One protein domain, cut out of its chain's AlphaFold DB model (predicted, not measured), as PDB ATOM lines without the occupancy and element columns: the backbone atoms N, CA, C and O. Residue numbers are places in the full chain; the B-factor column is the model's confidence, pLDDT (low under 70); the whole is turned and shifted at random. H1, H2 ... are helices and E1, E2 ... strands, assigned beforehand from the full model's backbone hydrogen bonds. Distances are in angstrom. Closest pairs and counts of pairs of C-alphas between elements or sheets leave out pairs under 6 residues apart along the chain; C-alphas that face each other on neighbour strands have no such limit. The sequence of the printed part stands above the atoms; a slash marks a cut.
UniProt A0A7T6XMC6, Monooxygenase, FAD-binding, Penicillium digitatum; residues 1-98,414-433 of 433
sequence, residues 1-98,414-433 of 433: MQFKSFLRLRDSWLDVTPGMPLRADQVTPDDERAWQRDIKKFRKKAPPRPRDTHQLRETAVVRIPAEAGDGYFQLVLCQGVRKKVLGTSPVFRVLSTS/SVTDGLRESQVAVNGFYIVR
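What this domain is: This is residues 1 to 98 and 414 to 433 of the 433 residues of the protein "Monooxygenase, FAD-binding" of Penicillium digitatum (UniProt A0A7T6XMC6). A small three-stranded sheet, E1, E7 and E2, has the long helix H2 standing across one end of it, with short H3 following at the end of H2; beyond E2, on the side away from E7, lies a twisted two-stranded ribbon, made of E3 and E4 on one strand line and E5 and E6 on the other. H4 sits at the opposite end of the long axis from H2 and H3, and H1 lies out at the margin, apart from the other three helices. The printed part has 118 residues with four named helices and seven named strands, in the order H1, E1, H2, H3, E2, E3, E4, E5, E6, H4, E7, and its class is mixed, helices and strands. The sheet's order is E1, E7, E2 and it is mixed, while E3 with E6 and E4 with E5 are antiparallel pairs. The whole is only just loose, close to compact, with a radius of gyration of the C-alphas of 16.3 A and spans of 42 by 36 by 27 A.

Where its parts are: Begin with H1, residues 2 to 6, at C-alpha 2, (37.226, -19.364, 39.914). Residues 7 to 19 hold no named element, and then comes E1, residues 20 to 22. Find C-alpha 29 at (47.829, -57.002, 42.853); from there H2, residues 29 to 45, runs 24.2 A. H3 is residues 48 to 53, and E2, residues 58 to 62, is 12.0 A long. Next look for E3 at residues 71 to 73, E4 at 76 to 78, E5 at 85 to 88 and E6 at 92 to 94. Beyond the cut, H4, residues 415 to 422, is 11.6 A long, and E7, residues 428 to 432, runs 13.6 A to C-alpha 432 at (40.799, -49.710, 54.433).

How they stand to each other: Start at the sheet, where E7 is the inner strand and E1 and E2 are the edge strands. E7 and E2 are antiparallel at 172 degrees; C-alphas 430 and 60 face each other at 4.2 A, and N 61 and O 429 are within hydrogen-bond range at 2.8 A. E1 and E7 are parallel, with 41 degrees between their directions, and N 22 and O 430 are 2.8 A apart. H2 is only just on this sheet, with 5 pairs of C-alphas within 10 A; it only grazes it with residues 32 to 39. H3 is close to H2 but not clearly touching, the closest C-alphas being those of Arg 43 and Arg 51, 5.7 A apart; the two run opposite ways at a steep tilt of 59 degrees. Away from this sheet, E3 runs on into E4 across a break of 2 residues, at 32 degrees. E4 and E5 form a hairpin, antiparallel at 160 degrees, with N 86 and O 77 at 2.8 A. E3 and E6 are antiparallel at 135 degrees, with N 73 and O 92 at 2.8 A. E2 is apart from E4, E5 and E6. H1 and H4 are not on the three-stranded sheet, and they are apart from each other. In H1, H2 and H3 every O i to N i+4 pair is within hydrogen-bond range; in H4, 3 of 4 are.

The domain as a whole: The two C-alphas farthest apart are those of Pro 48 and Thr 416, at 48.1 A. Residues 44 to 49, of which 44 to 45 belong to H2 and 48 to 49 to H3, stand free. Residues 99 to 413 are not printed, and C-alphas 98 and 414 are 7.5 A apart across the cut. The link from H1 to E1, 13 residues, is long. The mean pLDDT of the printed part is 76.0; look for values under 70 at residues 1 to 12, 66 to 67, 95 to 98 and 414 to 426.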
ATOM      1  N   MET A   1      35.494 -20.650  35.989       44.00
ATOM      2  CA  MET A   1      35.099 -21.270  37.281       44.00
ATOM      3  C   MET A   1      35.444 -20.425  38.516       44.00
ATOM      4  O   MET A   1      34.566 -20.268  39.354       44.00
ATOM      5  N   GLN A   2      36.660 -19.872  38.642       42.12
ATOM      6  CA  GLN A   2      37.226 -19.364  39.914       42.12
ATOM      7  C   GLN A   2      36.373 -18.378  40.751       42.12
ATOM      8  O   GLN A   2      36.435 -18.433  41.978       42.12
ATOM      9  N   PHE A   3      35.541 -17.519  40.149       36.66
ATOM     10  CA  PHE A   3      34.745 -16.548  40.924       36.66
ATOM     11  C   PHE A   3      33.697 -17.213  41.845       36.66
ATOM     12  O   PHE A   3      33.428 -16.724  42.939       36.66
ATOM     13  N   LYS A   4      33.142 -18.376  41.458       40.34
ATOM     14  CA  LYS A   4      32.137 -19.088  42.276       40.34
ATOM     15  C   LYS A   4      32.743 -19.795  43.494       40.34
ATOM     16  O   LYS A   4      32.108 -19.832  44.544       40.34
ATOM     17  N   SER A   5      33.977 -20.299  43.393       38.53
ATOM     18  CA  SER A   5      34.673 -20.933  44.526       38.53
ATOM     19  C   SER A   5      35.059 -19.935  45.622       38.53
ATOM     20  O   SER A   5      35.089 -20.307  46.793       38.53
ATOM     21  N   PHE A   6      35.289 -18.665  45.269       43.00
ATOM     22  CA  PHE A   6      35.590 -17.602  46.236       43.00
ATOM     23  C   PHE A   6      34.385 -17.267  47.137       43.00
ATOM     24  O   PHE A   6      34.546 -16.993  48.324       43.00
ATOM     25  N   LEU A   7      33.164 -17.372  46.602       45.94
ATOM     26  CA  LEU A   7      31.906 -17.012  47.275       45.94
ATOM     27  C   LEU A   7      31.320 -18.116  48.181       45.94
ATOM     28  O   LEU A   7      30.168 -18.025  48.594       45.94
ATOM     29  N   ARG A   8      32.081 -19.179  48.490       50.19
ATOM     30  CA  ARG A   8      31.639 -20.348  49.288       50.19
ATOM     31  C   ARG A   8      30.384 -21.078  48.759       50.19
ATOM     32  O   ARG A   8      29.813 -21.888  49.489       50.19
ATOM     33  N   LEU A   9      29.989 -20.866  47.502       53.59
ATOM     34  CA  LEU A   9      28.845 -21.530  46.861       53.59
ATOM     35  C   LEU A   9      29.170 -23.004  46.549       53.59
ATOM     36  O   LEU A   9      29.560 -23.357  45.437       53.59
ATOM     37  N   ARG A  10      29.028 -23.872  47.558       61.12
ATOM     38  CA  ARG A  10      29.296 -25.326  47.485       61.12
ATOM     39  C   ARG A  10      28.204 -26.124  46.765       61.12
ATOM     40  O   ARG A  10      28.282 -27.350  46.713       61.12
ATOM     41  N   ASP A  11      27.185 -25.465  46.221       59.19
ATOM     42  CA  ASP A  11      26.071 -26.124  45.533       59.19
ATOM     43  C   ASP A  11      26.539 -26.847  44.264       59.19
ATOM     44  O   ASP A  11      26.107 -27.968  44.004       59.19
ATOM     45  N   SER A  12      27.506 -26.269  43.539       67.75
ATOM     46  CA  SER A  12      28.103 -26.861  42.332       67.75
ATOM     47  C   SER A  12      29.238 -27.858  42.611       67.75
ATOM     48  O   SER A  12      30.075 -28.086  41.739       67.75
ATOM     49  N   TRP A  13      29.342 -28.396  43.828       81.25
ATOM     50  CA  TRP A  13      30.188 -29.561  44.096       81.25
ATOM     51  C   TRP A  13      29.392 -30.827  43.768       81.25
ATOM     52  O   TRP A  13      28.216 -30.919  44.115       81.25
ATOM     53  N   LEU A  14      30.023 -31.805  43.124       82.06
ATOM     54  CA  LEU A  14      29.446 -33.136  42.935       82.06
ATOM     55  C   LEU A  14      29.936 -34.045  44.062       82.06
ATOM     56  O   LEU A  14      31.088 -33.936  44.487       82.06
ATOM     57  N   ASP A  15      29.053 -34.900  44.577       83.56
ATOM     58  CA  ASP A  15      29.432 -35.861  45.611       83.56
ATOM     59  C   ASP A  15      29.925 -37.147  44.946       83.56
ATOM     60  O   ASP A  15      29.152 -37.881  44.334       83.56
ATOM     61  N   VAL A  16      31.233 -37.370  45.042       84.81
ATOM     62  CA  VAL A  16      31.947 -38.513  44.460       84.81
ATOM     63  C   VAL A  16      32.537 -39.414  45.549       84.81
ATOM     64  O   VAL A  16      33.507 -40.132  45.318       84.81
ATOM     65  N   THR A  17      31.980 -39.356  46.764       85.75
ATOM     66  CA  THR A  17      32.419 -40.182  47.898       85.75
ATOM     67  C   THR A  17      32.270 -41.671  47.552       85.75
ATOM     68  O   THR A  17      31.153 -42.081  47.219       85.75
ATOM     69  N   PRO A  18      33.345 -42.486  47.612       85.19
ATOM     70  CA  PRO A  18      33.269 -43.929  47.394       85.19
ATOM     71  C   PRO A  18      32.276 -44.609  48.342       85.19
ATOM     72  O   PRO A  18      32.274 -44.332  49.538       85.19
ATOM     73  N   GLY A  19      31.447 -45.505  47.807       76.69
ATOM     74  CA  GLY A  19      30.395 -46.188  48.573       76.69
ATOM     75  C   GLY A  19      30.739 -47.617  48.994       76.69
ATOM     76  O   GLY A  19      29.991 -48.216  49.757       76.69
ATOM     77  N   MET A  20      31.843 -48.176  48.488       77.88
ATOM     78  CA  MET A  20      32.187 -49.591  48.654       77.88
ATOM     79  C   MET A  20      33.550 -49.765  49.347       77.88
ATOM     80  O   MET A  20      34.569 -49.420  48.742       77.88
ATOM     81  N   PRO A  21      33.597 -50.308  50.578       82.06
ATOM     82  CA  PRO A  21      34.846 -50.723  51.205       82.06
ATOM     83  C   PRO A  21      35.389 -52.004  50.566       82.06
ATOM     84  O   PRO A  21      34.646 -52.958  50.344       82.06
ATOM     85  N   LEU A  22      36.702 -52.045  50.351       83.38
ATOM     86  CA  LEU A  22      37.462 -53.236  49.977       83.38
ATOM     87  C   LEU A  22      38.623 -53.459  50.952       83.38
ATOM     88  O   LEU A  22      39.143 -52.530  51.576       83.38
ATOM     89  N   ARG A  23      39.084 -54.704  51.017       82.44
ATOM     90  CA  ARG A  23      40.397 -55.076  51.546       82.44
ATOM     91  C   ARG A  23      41.452 -55.022  50.436       82.44
ATOM     92  O   ARG A  23      41.134 -55.104  49.250       82.44
ATOM     93  N   ALA A  24      42.725 -54.921  50.817       83.94
ATOM     94  CA  ALA A  24      43.841 -54.824  49.869       83.94
ATOM     95  C   ALA A  24      44.062 -56.094  49.016       83.94
ATOM     96  O   ALA A  24      44.695 -56.018  47.966       83.94
ATOM     97  N   ASP A  25      43.539 -57.245  49.446       82.75
ATOM     98  CA  ASP A  25      43.611 -58.533  48.747       82.75
ATOM     99  C   ASP A  25      42.476 -58.765  47.730       82.75
ATOM    100  O   ASP A  25      42.593 -59.656  46.894       82.75
ATOM    101  N   GLN A  26      41.420 -57.940  47.735       79.31
ATOM    102  CA  GLN A  26      40.304 -58.015  46.771       79.31
ATOM    103  C   GLN A  26      40.570 -57.249  45.459       79.31
ATOM    104  O   GLN A  26      39.750 -57.269  44.540       79.31
ATOM    105  N   VAL A  27      41.691 -56.531  45.353       84.38
ATOM    106  CA  VAL A  27      42.007 -55.628  44.231       84.38
ATOM    107  C   VAL A  27      43.144 -56.209  43.384       84.38
ATOM    108  O   VAL A  27      43.889 -57.075  43.841       84.38
ATOM    109  N   THR A  28      43.292 -55.765  42.129       84.25
ATOM    110  CA  THR A  28      44.402 -56.192  41.263       84.25
ATOM    111  C   THR A  28      45.746 -56.032  41.992       84.25
ATOM    112  O   THR A  28      46.082 -54.914  42.394       84.25
ATOM    113  N   PRO A  29      46.567 -57.094  42.120       86.00
ATOM    114  CA  PRO A  29      47.829 -57.002  42.853       86.00
ATOM    115  C   PRO A  29      48.779 -55.926  42.316       86.00
ATOM    116  O   PRO A  29      49.537 -55.347  43.087       86.00
ATOM    117  N   ASP A  30      48.746 -55.633  41.014       86.94
ATOM    118  CA  ASP A  30      49.624 -54.638  40.389       86.94
ATOM    119  C   ASP A  30      49.177 -53.185  40.599       86.94
ATOM    120  O   ASP A  30      50.042 -52.312  40.739       86.94
ATOM    121  N   ASP A  31      47.870 -52.946  40.740       87.69
ATOM    122  CA  ASP A  31      47.314 -51.653  41.154       87.69
ATOM    123  C   ASP A  31      47.673 -51.375  42.624       87.69
ATOM    124  O   ASP A  31      48.243 -50.331  42.950       87.69
ATOM    125  N   GLU A  32      47.475 -52.361  43.507       90.25
ATOM    126  CA  GLU A  32      47.866 -52.270  44.921       90.25
ATOM    127  C   GLU A  32      49.384 -52.078  45.083       90.25
ATOM    128  O   GLU A  32      49.832 -51.193  45.819       90.25
ATOM    129  N   ARG A  33      50.208 -52.819  44.327       90.00
ATOM    130  CA  ARG A  33      51.664 -52.591  44.257       90.00
ATOM    131  C   ARG A  33      51.992 -51.168  43.796       90.00
ATOM    132  O   ARG A  33      52.968 -50.598  44.286       90.00
ATOM    133  N   ALA A  34      51.230 -50.580  42.871       90.75
ATOM    134  CA  ALA A  34      51.435 -49.201  42.433       90.75
ATOM    135  C   ALA A  34      51.137 -48.197  43.553       90.75
ATOM    136  O   ALA A  34      52.008 -47.387  43.882       90.75
ATOM    137  N   TRP A  35      49.979 -48.307  44.207       92.44
ATOM    138  CA  TRP A  35      49.614 -47.421  45.313       92.44
ATOM    139  C   TRP A  35      50.597 -47.533  46.483       92.44
ATOM    140  O   TRP A  35      51.042 -46.508  47.000       92.44
ATOM    141  N   GLN A  36      51.048 -48.739  46.842       92.25
ATOM    142  CA  GLN A  36      52.070 -48.928  47.881       92.25
ATOM    143  C   GLN A  36      53.428 -48.309  47.506       92.25
ATOM    144  O   GLN A  36      54.104 -47.733  48.368       92.25
ATOM    145  N   ARG A  37      53.835 -48.356  46.226       93.44
ATOM    146  CA  ARG A  37      55.038 -47.644  45.748       93.44
ATOM    147  C   ARG A  37      54.897 -46.131  45.929       93.44
ATOM    148  O   ARG A  37      55.824 -45.510  46.452       93.44
ATOM    149  N   ASP A  38      53.760 -45.541  45.561       90.81
ATOM    150  CA  ASP A  38      53.549 -44.094  45.691       90.81
ATOM    151  C   ASP A  38      53.330 -43.639  47.148       90.81
ATOM    152  O   ASP A  38      53.876 -42.607  47.539       90.81
ATOM    153  N   ILE A  39      52.685 -44.438  48.007       90.62
ATOM    154  CA  ILE A  39      52.622 -44.213  49.467       90.62
ATOM    155  C   ILE A  39      54.039 -44.196  50.069       90.62
ATOM    156  O   ILE A  39      54.396 -43.291  50.831       90.62
ATOM    157  N   LYS A  40      54.889 -45.164  49.698       91.56
ATOM    158  CA  LYS A  40      56.286 -45.258  50.163       91.56
ATOM    159  C   LYS A  40      57.150 -44.104  49.637       91.56
ATOM    160  O   LYS A  40      58.002 -43.593  50.363       91.56
ATOM    161  N   LYS A  41      56.911 -43.654  48.404       92.31
ATOM    162  CA  LYS A  41      57.539 -42.476  47.777       92.31
ATOM    163  C   LYS A  41      57.098 -41.171  48.445       92.31
ATOM    164  O   LYS A  41      57.955 -40.330  48.702       92.31
ATOM    165  N   PHE A  42      55.818 -41.030  48.801       88.19
ATOM    166  CA  PHE A  42      55.311 -39.909  49.596       88.19
ATOM    167  C   PHE A  42      55.981 -39.876  50.972       88.19
ATOM    168  O   PHE A  42      56.640 -38.893  51.285       88.19
ATOM    169  N   ARG A  43      55.945 -40.966  51.754       87.12
ATOM    170  CA  ARG A  43      56.609 -41.020  53.076       87.12
ATOM    171  C   ARG A  43      58.118 -40.716  53.019       87.12
ATOM    172  O   ARG A  43      58.659 -40.184  53.980       87.12
ATOM    173  N   LYS A  44      58.794 -41.004  51.896       89.88
ATOM    174  CA  LYS A  44      60.208 -40.646  51.665       89.88
ATOM    175  C   LYS A  44      60.456 -39.194  51.228       89.88
ATOM    176  O   LYS A  44      61.558 -38.707  51.453       89.88
ATOM    177  N   LYS A  45      59.504 -38.531  50.558       90.94
ATOM    178  CA  LYS A  45      59.691 -37.194  49.944       90.94
ATOM    179  C   LYS A  45      58.803 -36.084  50.523       90.94
ATOM    180  O   LYS A  45      58.970 -34.928  50.147       90.94
ATOM    181  N   ALA A  46      57.856 -36.410  51.396       86.69
ATOM    182  CA  ALA A  46      56.982 -35.437  52.037       86.69
ATOM    183  C   ALA A  46      57.769 -34.525  53.000       86.69
ATOM    184  O   ALA A  46      58.707 -34.996  53.652       86.69
ATOM    185  N   PRO A  47      57.377 -33.243  53.150       87.44
ATOM    186  CA  PRO A  47      57.938 -32.375  54.183       87.44
ATOM    187  C   PRO A  47      57.710 -32.968  55.587       87.44
ATOM    188  O   PRO A  47      56.719 -33.683  55.774       87.44
ATOM    189  N   PRO A  48      58.554 -32.648  56.591       86.88
ATOM    190  CA  PRO A  48      58.515 -33.307  57.900       86.88
ATOM    191  C   PRO A  48      57.133 -33.285  58.559       86.88
ATOM    192  O   PRO A  48      56.620 -34.325  58.947       86.88
ATOM    193  N   ARG A  49      56.459 -32.125  58.585       86.06
ATOM    194  CA  ARG A  49      55.144 -31.988  59.229       86.06
ATOM    195  C   ARG A  49      54.088 -32.957  58.651       86.06
ATOM    196  O   ARG A  49      53.604 -33.771  59.427       86.06
ATOM    197  N   PRO A  50      53.757 -32.964  57.340       83.38
ATOM    198  CA  PRO A  50      52.896 -34.001  56.764       83.38
ATOM    199  C   PRO A  50      53.400 -35.436  56.959       83.38
ATOM    200  O   PRO A  50      52.592 -36.323  57.202       83.38
ATOM    201  N   ARG A  51      54.713 -35.680  56.850       83.44
ATOM    202  CA  ARG A  51      55.301 -37.024  56.998       83.44
ATOM    203  C   ARG A  51      55.077 -37.602  58.399       83.44
ATOM    204  O   ARG A  51      54.787 -38.790  58.515       83.44
ATOM    205  N   ASP A  52      55.200 -36.758  59.419       84.25
ATOM    206  CA  ASP A  52      55.248 -37.163  60.824       84.25
ATOM    207  C   ASP A  52      53.882 -37.030  61.527       84.25
ATOM    208  O   ASP A  52      53.672 -37.658  62.562       84.25
ATOM    209  N   THR A  53      52.927 -36.263  60.972       85.31
ATOM    210  CA  THR A  53      51.569 -36.119  61.543       85.31
ATOM    211  C   THR A  53      50.435 -36.745  60.725       85.31
ATOM    212  O   THR A  53      49.357 -36.957  61.283       85.31
ATOM    213  N   HIS A  54      50.608 -37.047  59.429       83.69
ATOM    214  CA  HIS A  54      49.522 -37.626  58.624       83.69
ATOM    215  C   HIS A  54      49.538 -39.160  58.667       83.69
ATOM    216  O   HIS A  54      50.422 -39.817  58.118       83.69
ATOM    217  N   GLN A  55      48.489 -39.740  59.246       84.44
ATOM    218  CA  GLN A  55      48.217 -41.174  59.162       84.44
ATOM    219  C   GLN A  55      47.504 -41.509  57.843       84.44
ATOM    220  O   GLN A  55      46.551 -40.834  57.453       84.44
ATOM    221  N   LEU A  56      47.946 -42.576  57.173       86.31
ATOM    222  CA  LEU A  56      47.178 -43.198  56.094       86.31
ATOM    223  C   LEU A  56      46.018 -43.974  56.729       86.31
ATOM    224  O   LEU A  56      46.265 -44.763  57.633       86.31
ATOM    225  N   ARG A  57      44.790 -43.742  56.256       85.56
ATOM    226  CA  ARG A  57      43.576 -44.455  56.700       85.56
ATOM    227  C   ARG A  57      42.941 -45.283  55.591       85.56
ATOM    228  O   ARG A  57      42.495 -46.397  55.817       85.56
ATOM    229  N   GLU A  58      42.904 -44.718  54.389       88.81
ATOM    230  CA  GLU A  58      42.158 -45.262  53.259       88.81
ATOM    231  C   GLU A  58      42.926 -45.021  51.952       88.81
ATOM    232  O   GLU A  58      43.721 -44.083  51.835       88.81
ATOM    233  N   THR A  59      42.672 -45.841  50.934       91.00
ATOM    234  CA  THR A  59      43.030 -45.551  49.536       91.00
ATOM    235  C   THR A  59      41.753 -45.498  48.707       91.00
ATOM    236  O   THR A  59      41.189 -46.533  48.370       91.00
ATOM    237  N   ALA A  60      41.281 -44.284  48.424       89.38
ATOM    238  CA  ALA A  60      40.050 -44.029  47.683       89.38
ATOM    239  C   ALA A  60      40.289 -44.038  46.163       89.38
ATOM    240  O   ALA A  60      41.062 -43.228  45.648       89.38
ATOM    241  N   VAL A  61      39.581 -44.911  45.445       88.06
ATOM    242  CA  VAL A  61      39.525 -44.965  43.980       88.06
ATOM    243  C   VAL A  61      38.189 -44.371  43.537       88.06
ATOM    244  O   VAL A  61      37.143 -45.015  43.599       88.06
ATOM    245  N   VAL A  62      38.237 -43.102  43.133       85.50
ATOM    246  CA  VAL A  62      37.066 -42.256  42.857       85.50
ATOM    247  C   VAL A  62      36.737 -42.236  41.362       85.50
ATOM    248  O   VAL A  62      37.610 -41.970  40.536       85.50
ATOM    249  N   ARG A  63      35.463 -42.436  41.016       80.38
ATOM    250  CA  ARG A  63      34.917 -42.203  39.672       80.38
ATOM    251  C   ARG A  63      34.486 -40.744  39.520       80.38
ATOM    252  O   ARG A  63      33.842 -40.186  40.404       80.38
ATOM    253  N   ILE A  64      34.790 -40.139  38.373       80.19
ATOM    254  CA  ILE A  64      34.308 -38.800  38.008       80.19
ATOM    255  C   ILE A  64      33.099 -38.970  37.074       80.19
ATOM    256  O   ILE A  64      33.291 -39.440  35.950       80.19
ATOM    257  N   PRO A  65      31.870 -38.632  37.512       74.25
ATOM    258  CA  PRO A  65      30.655 -38.872  36.735       74.25
ATOM    259  C   PRO A  65      30.568 -37.957  35.507       74.25
ATOM    260  O   PRO A  65      31.113 -36.854  35.504       74.25
ATOM    261  N   ALA A  66      29.827 -38.375  34.485       69.62
ATOM    262  CA  ALA A  66      29.602 -37.616  33.255       69.62
ATOM    263  C   ALA A  66      28.919 -36.251  33.484       69.62
ATOM    264  O   ALA A  66      29.182 -35.318  32.729       69.62
ATOM    265  N   GLU A  67      28.128 -36.082  34.555       69.62
ATOM    266  CA  GLU A  67      27.580 -34.770  34.962       69.62
ATOM    267  C   GLU A  67      28.688 -33.743  35.277       69.62
ATOM    268  O   GLU A  67      28.494 -32.540  35.102       69.62
ATOM    269  N   ALA A  68      29.881 -34.197  35.680       71.25
ATOM    270  CA  ALA A  68      31.035 -33.324  35.893       71.25
ATOM    271  C   ALA A  68      31.577 -32.714  34.586       71.25
ATOM    272  O   ALA A  68      32.337 -31.745  34.637       71.25
ATOM    273  N   GLY A  69      31.200 -33.275  33.431       70.50
ATOM    274  CA  GLY A  69      31.746 -32.923  32.128       70.50
ATOM    275  C   GLY A  69      33.248 -33.198  32.037       70.50
ATOM    276  O   GLY A  69      33.767 -34.139  32.649       70.50
ATOM    277  N   ASP A  70      33.935 -32.343  31.282       71.88
ATOM    278  CA  ASP A  70      35.351 -32.468  30.941       71.88
ATOM    279  C   ASP A  70      36.102 -31.173  31.300       71.88
ATOM    280  O   ASP A  70      35.506 -30.098  31.403       71.88
ATOM    281  N   GLY A  71      37.427 -31.247  31.467       76.88
ATOM    282  CA  GLY A  71      38.256 -30.087  31.805       76.88
ATOM    283  C   GLY A  71      39.040 -30.256  33.103       76.88
ATOM    284  O   GLY A  71      39.682 -31.283  33.310       76.88
ATOM    285  N   TYR A  72      39.068 -29.212  33.935       79.12
ATOM    286  CA  TYR A  72      39.940 -29.122  35.111       79.12
ATOM    287  C   TYR A  72      39.177 -29.391  36.411       79.12
ATOM    288  O   TYR A  72      38.226 -28.685  36.741       79.12
ATOM    289  N   PHE A  73      39.649 -30.379  37.168       83.94
ATOM    290  CA  PHE A  73      39.019 -30.905  38.373       83.94
ATOM    291  C   PHE A  73      39.931 -30.778  39.592       83.94
ATOM    292  O   PHE A  73      41.159 -30.740  39.487       83.94
ATOM    293  N   GLN A  74      39.311 -30.730  40.768       87.31
ATOM    294  CA  GLN A  74      39.984 -30.762  42.059       87.31
ATOM    295  C   GLN A  74      39.137 -31.592  43.025       87.31
ATOM    296  O   GLN A  74      37.947 -31.326  43.190       87.31
ATOM    297  N   LEU A  75      39.739 -32.592  43.667       89.50
ATOM    298  CA  LEU A  75      39.079 -33.380  44.704       89.50
ATOM    299  C   LEU A  75      39.165 -32.628  46.038       89.50
ATOM    300  O   LEU A  75      40.221 -32.106  46.403       89.50
ATOM    301  N   VAL A  76      38.050 -32.576  46.769       89.06
ATOM    302  CA  VAL A  76      37.909 -31.815  48.020       89.06
ATOM    303  C   VAL A  76      37.474 -32.761  49.137       89.06
ATOM    304  O   VAL A  76      36.300 -33.106  49.253       89.06
ATOM    305  N   LEU A  77      38.421 -33.174  49.981       88.06
ATOM    306  CA  LEU A  77      38.136 -34.054  51.112       88.06
ATOM    307  C   LEU A  77      37.357 -33.281  52.183       88.06
ATOM    308  O   LEU A  77      37.822 -32.244  52.663       88.06
ATOM    309  N   CYS A  78      36.192 -33.795  52.583       86.44
ATOM    310  CA  CYS A  78      35.304 -33.154  53.551       86.44
ATOM    311  C   CYS A  78      35.022 -34.046  54.767       86.44
ATOM    312  O   CYS A  78      34.775 -35.239  54.632       86.44
ATOM    313  N   GLN A  79      34.963 -33.446  55.959       82.50
ATOM    314  CA  GLN A  79      34.468 -34.081  57.181       82.50
ATOM    315  C   GLN A  79      32.929 -34.158  57.134       82.50
ATOM    316  O   GLN A  79      32.229 -33.337  57.731       82.50
ATOM    317  N   GLY A  80      32.413 -35.121  56.367       74.88
ATOM    318  CA  GLY A  80      30.990 -35.273  56.058       74.88
ATOM    319  C   GLY A  80      30.490 -34.325  54.957       74.88
ATOM    320  O   GLY A  80      31.097 -33.284  54.683       74.88
ATOM    321  N   VAL A  81      29.363 -34.701  54.339       74.62
ATOM    322  CA  VAL A  81      28.782 -34.111  53.113       74.62
ATOM    323  C   VAL A  81      28.849 -32.578  53.102       74.62
ATOM    324  O   VAL A  81      28.082 -31.894  53.779       74.62
ATOM    325  N   ARG A  82      29.801 -32.035  52.329       70.69
ATOM    326  CA  ARG A  82      30.052 -30.596  52.096       70.69
ATOM    327  C   ARG A  82      30.251 -29.718  53.354       70.69
ATOM    328  O   ARG A  82      30.222 -28.492  53.225       70.69
ATOM    329  N   LYS A  83      30.486 -30.281  54.553       76.00
ATOM    330  CA  LYS A  83      30.524 -29.532  55.837       76.00
ATOM    331  C   LYS A  83      31.825 -28.751  56.067       76.00
ATOM    332  O   LYS A  83      31.828 -27.518  56.031       76.00
ATOM    333  N   LYS A  84      32.940 -29.445  56.305       82.69
ATOM    334  CA  LYS A  84      34.259 -28.854  56.601       82.69
ATOM    335  C   LYS A  84      35.307 -29.480  55.692       82.69
ATOM    336  O   LYS A  84      35.456 -30.696  55.700       82.69
ATOM    337  N   VAL A  85      36.038 -28.659  54.941       85.25
ATOM    338  CA  VAL A  85      37.156 -29.129  54.109       85.25
ATOM    339  C   VAL A  85      38.317 -29.536  55.018       85.25
ATOM    340  O   VAL A  85      38.693 -28.783  55.915       85.25
ATOM    341  N   LEU A  86      38.860 -30.729  54.786       83.81
ATOM    342  CA  LEU A  86      40.053 -31.268  55.445       83.81
ATOM    343  C   LEU A  86      41.302 -31.116  54.567       83.81
ATOM    344  O   LEU A  86      42.398 -30.929  55.083       83.81
ATOM    345  N   GLY A  87      41.133 -31.167  53.245       83.31
ATOM    346  CA  GLY A  87      42.211 -31.009  52.276       83.31
ATOM    347  C   GLY A  87      41.686 -30.935  50.846       83.31
ATOM    348  O   GLY A  87      40.514 -31.211  50.582       83.31
ATOM    349  N   THR A  88      42.562 -30.561  49.917       87.50
ATOM    350  CA  THR A  88      42.265 -30.513  48.479       87.50
ATOM    351  C   THR A  88      43.407 -31.149  47.697       87.50
ATOM    352  O   THR A  88      44.565 -31.034  48.104       87.50
ATOM    353  N   SER A  89      43.099 -31.829  46.594       86.50
ATOM    354  CA  SER A  89      44.125 -32.294  45.659       86.50
ATOM    355  C   SER A  89      44.777 -31.107  44.931       86.50
ATOM    356  O   SER A  89      44.204 -30.011  44.889       86.50
ATOM    357  N   PRO A  90      45.921 -31.313  44.257       85.25
ATOM    358  CA  PRO A  90      46.283 -30.493  43.105       85.25
ATOM    359  C   PRO A  90      45.137 -30.461  42.079       85.25
ATOM    360  O   PRO A  90      44.322 -31.387  42.020       85.25
ATOM    361  N   VAL A  91      45.081 -29.414  41.257       84.44
ATOM    362  CA  VAL A  91      44.178 -29.382  40.099       84.44
ATOM    363  C   VAL A  91      44.746 -30.302  39.018       84.44
ATOM    364  O   VAL A  91      45.928 -30.210  38.688       84.44
ATOM    365  N   PHE A  92      43.910 -31.167  38.452       81.88
ATOM    366  CA  PHE A  92      44.261 -32.065  37.350       81.88
ATOM    367  C   PHE A  92      43.260 -31.910  36.203       81.88
ATOM    368  O   PHE A  92      42.155 -31.405  36.400       81.88
ATOM    369  N   ARG A  93      43.641 -32.313  34.987       77.94
ATOM    370  CA  ARG A  93      42.755 -32.270  33.817       77.94
ATOM    371  C   ARG A  93      42.280 -33.678  33.479       77.94
ATOM    372  O   ARG A  93      43.109 -34.575  33.364       77.94
ATOM    373  N   VAL A  94      40.979 -33.849  33.272       71.38
ATOM    374  CA  VAL A  94      40.423 -35.029  32.599       71.38
ATOM    375  C   VAL A  94      40.018 -34.604  31.195       71.38
ATOM    376  O   VAL A  94      39.292 -33.624  31.011       71.38
ATOM    377  N   LEU A  95      40.545 -35.324  30.210       58.28
ATOM    378  CA  LEU A  95      40.177 -35.198  28.809       58.28
ATOM    379  C   LEU A  95      39.217 -36.338  28.472       58.28
ATOM    380  O   LEU A  95      39.595 -37.503  28.542       58.28
ATOM    381  N   SER A  96      37.997 -35.982  28.092       50.88
ATOM    382  CA  SER A  96      37.139 -36.805  27.247       50.88
ATOM    383  C   SER A  96      36.869 -35.997  25.981       50.88
ATOM    384  O   SER A  96      36.918 -34.764  25.976       50.88
ATOM    385  N   THR A  97      36.665 -36.699  24.880       49.44
ATOM    386  CA  THR A  97      36.443 -36.145  23.543       49.44
ATOM    387  C   THR A  97      34.941 -35.965  23.312       49.44
ATOM    388  O   THR A  97      34.364 -36.514  22.380       49.44
ATOM    389  N   SER A  98      34.278 -35.222  24.207       42.12
ATOM    390  CA  SER A  98      32.834 -34.969  24.124       42.12
ATOM    391  C   SER A  98      32.431 -34.354  22.781       42.12
ATOM    392  O   SER A  98      33.043 -33.400  22.299       42.12
ATOM    393  N   SER A 414      29.064 -40.580  25.017       54.38
ATOM    394  CA  SER A 414      27.751 -40.494  24.368       54.38
ATOM    395  C   SER A 414      26.661 -39.980  25.324       54.38
ATOM    396  O   SER A 414      26.839 -39.914  26.541       54.38
ATOM    397  N   VAL A 415      25.492 -39.622  24.781       52.97
ATOM    398  CA  VAL A 415      24.325 -39.211  25.591       52.97
ATOM    399  C   VAL A 415      23.751 -40.399  26.378       52.97
ATOM    400  O   VAL A 415      23.322 -40.242  27.521       52.97
ATOM    401  N   THR A 416      23.793 -41.599  25.795       51.31
ATOM    402  CA  THR A 416      23.381 -42.863  26.422       51.31
ATOM    403  C   THR A 416      24.318 -43.286  27.555       51.31
ATOM    404  O   THR A 416      23.838 -43.819  28.559       51.31
ATOM    405  N   ASP A 417      25.616 -42.966  27.479       54.00
ATOM    406  CA  ASP A 417      26.537 -43.170  28.605       54.00
ATOM    407  C   ASP A 417      26.089 -42.391  29.841       54.00
ATOM    408  O   ASP A 417      26.145 -42.938  30.932       54.00
ATOM    409  N   GLY A 418      25.569 -41.165  29.707       57.28
ATOM    410  CA  GLY A 418      25.068 -40.386  30.848       57.28
ATOM    411  C   GLY A 418      23.941 -41.087  31.624       57.28
ATOM    412  O   GLY A 418      23.925 -41.076  32.856       57.28
ATOM    413  N   LEU A 419      23.035 -41.764  30.910       55.59
ATOM    414  CA  LEU A 419      21.965 -42.562  31.517       55.59
ATOM    415  C   LEU A 419      22.537 -43.807  32.205       55.59
ATOM    416  O   LEU A 419      22.232 -44.055  33.372       55.59
ATOM    417  N   ARG A 420      23.434 -44.541  31.536       57.38
ATOM    418  CA  ARG A 420      24.125 -45.710  32.110       57.38
ATOM    419  C   ARG A 420      24.993 -45.326  33.314       57.38
ATOM    420  O   ARG A 420      25.027 -46.048  34.305       57.38
ATOM    421  N   GLU A 421      25.622 -44.151  33.291       57.38
ATOM    422  CA  GLU A 421      26.430 -43.607  34.383       57.38
ATOM    423  C   GLU A 421      25.602 -43.380  35.650       57.38
ATOM    424  O   GLU A 421      26.068 -43.768  36.723       57.38
ATOM    425  N   SER A 422      24.384 -42.833  35.520       54.72
ATOM    426  CA  SER A 422      23.444 -42.634  36.638       54.72
ATOM    427  C   SER A 422      22.857 -43.926  37.221       54.72
ATOM    428  O   SER A 422      22.327 -43.910  38.329       54.72
ATOM    429  N   GLN A 423      22.970 -45.053  36.511       52.25
ATOM    430  CA  GLN A 423      22.513 -46.366  36.979       52.25
ATOM    431  C   GLN A 423      23.602 -47.157  37.725       52.25
ATOM    432  O   GLN A 423      23.322 -48.246  38.241       52.25
ATOM    433  N   VAL A 424      24.836 -46.644  37.801       60.50
ATOM    434  CA  VAL A 424      25.916 -47.252  38.591       60.50
ATOM    435  C   VAL A 424      25.736 -46.862  40.057       60.50
ATOM    436  O   VAL A 424      25.865 -45.696  40.416       60.50
ATOM    437  N   ALA A 425      25.477 -47.849  40.915       56.00
ATOM    438  CA  ALA A 425      25.116 -47.629  42.317       56.00
ATOM    439  C   ALA A 425      26.254 -47.085  43.210       56.00
ATOM    440  O   ALA A 425      26.020 -46.789  44.380       56.00
ATOM    441  N   VAL A 426      27.487 -46.981  42.697       64.94
ATOM    442  CA  VAL A 426      28.678 -46.656  43.494       64.94
ATOM    443  C   VAL A 426      29.604 -45.679  42.759       64.94
ATOM    444  O   VAL A 426      30.030 -45.930  41.633       64.94
ATOM    445  N   ASN A 427      30.020 -44.606  43.437       73.88
ATOM    446  CA  ASN A 427      30.995 -43.617  42.940       73.88
ATOM    447  C   ASN A 427      32.458 -44.126  42.893       73.88
ATOM    448  O   ASN A 427      33.391 -43.331  42.774       73.88
ATOM    449  N   GLY A 428      32.682 -45.435  43.017       79.56
ATOM    450  CA  GLY A 428      33.995 -46.046  43.230       79.56
ATOM    451  C   GLY A 428      34.161 -46.633  44.635       79.56
ATOM    452  O   GLY A 428      33.221 -46.664  45.432       79.56
ATOM    453  N   PHE A 429      35.362 -47.122  44.929       84.50
ATOM    454  CA  PHE A 429      35.659 -47.932  46.114       84.50
ATOM    455  C   PHE A 429      36.768 -47.326  46.981       84.50
ATOM    456  O   PHE A 429      37.516 -46.456  46.532       84.50
ATOM    457  N   TYR A 430      36.886 -47.777  48.227       88.00
ATOM    458  CA  TYR A 430      37.964 -47.379  49.129       88.00
ATOM    459  C   TYR A 430      38.579 -48.592  49.825       88.00
ATOM    460  O   TYR A 430      37.872 -49.481  50.287       88.00
ATOM    461  N   ILE A 431      39.910 -48.636  49.895       88.69
ATOM    462  CA  ILE A 431      40.644 -49.705  50.580       88.69
ATOM    463  C   ILE A 431      40.963 -49.246  51.998       88.69
ATOM    464  O   ILE A 431      41.663 -48.242  52.152       88.69
ATOM    465  N   VAL A 432      40.485 -49.968  53.012       84.69
ATOM    466  CA  VAL A 432      40.799 -49.710  54.433       84.69
ATOM    467  C   VAL A 432      42.259 -50.101  54.720       84.69
ATOM    468  O   VAL A 432      42.741 -51.096  54.174       84.69
ATOM    469  N   ARG A 433      42.983 -49.304  55.519       83.12
ATOM    470  CA  ARG A 433      44.437 -49.429  55.765       83.12
ATOM    471  C   ARG A 433      44.809 -49.545  57.242       83.12
ATOM    472  O   ARG A 433      44.014 -49.087  58.087       83.12
TER     473      ARG A 433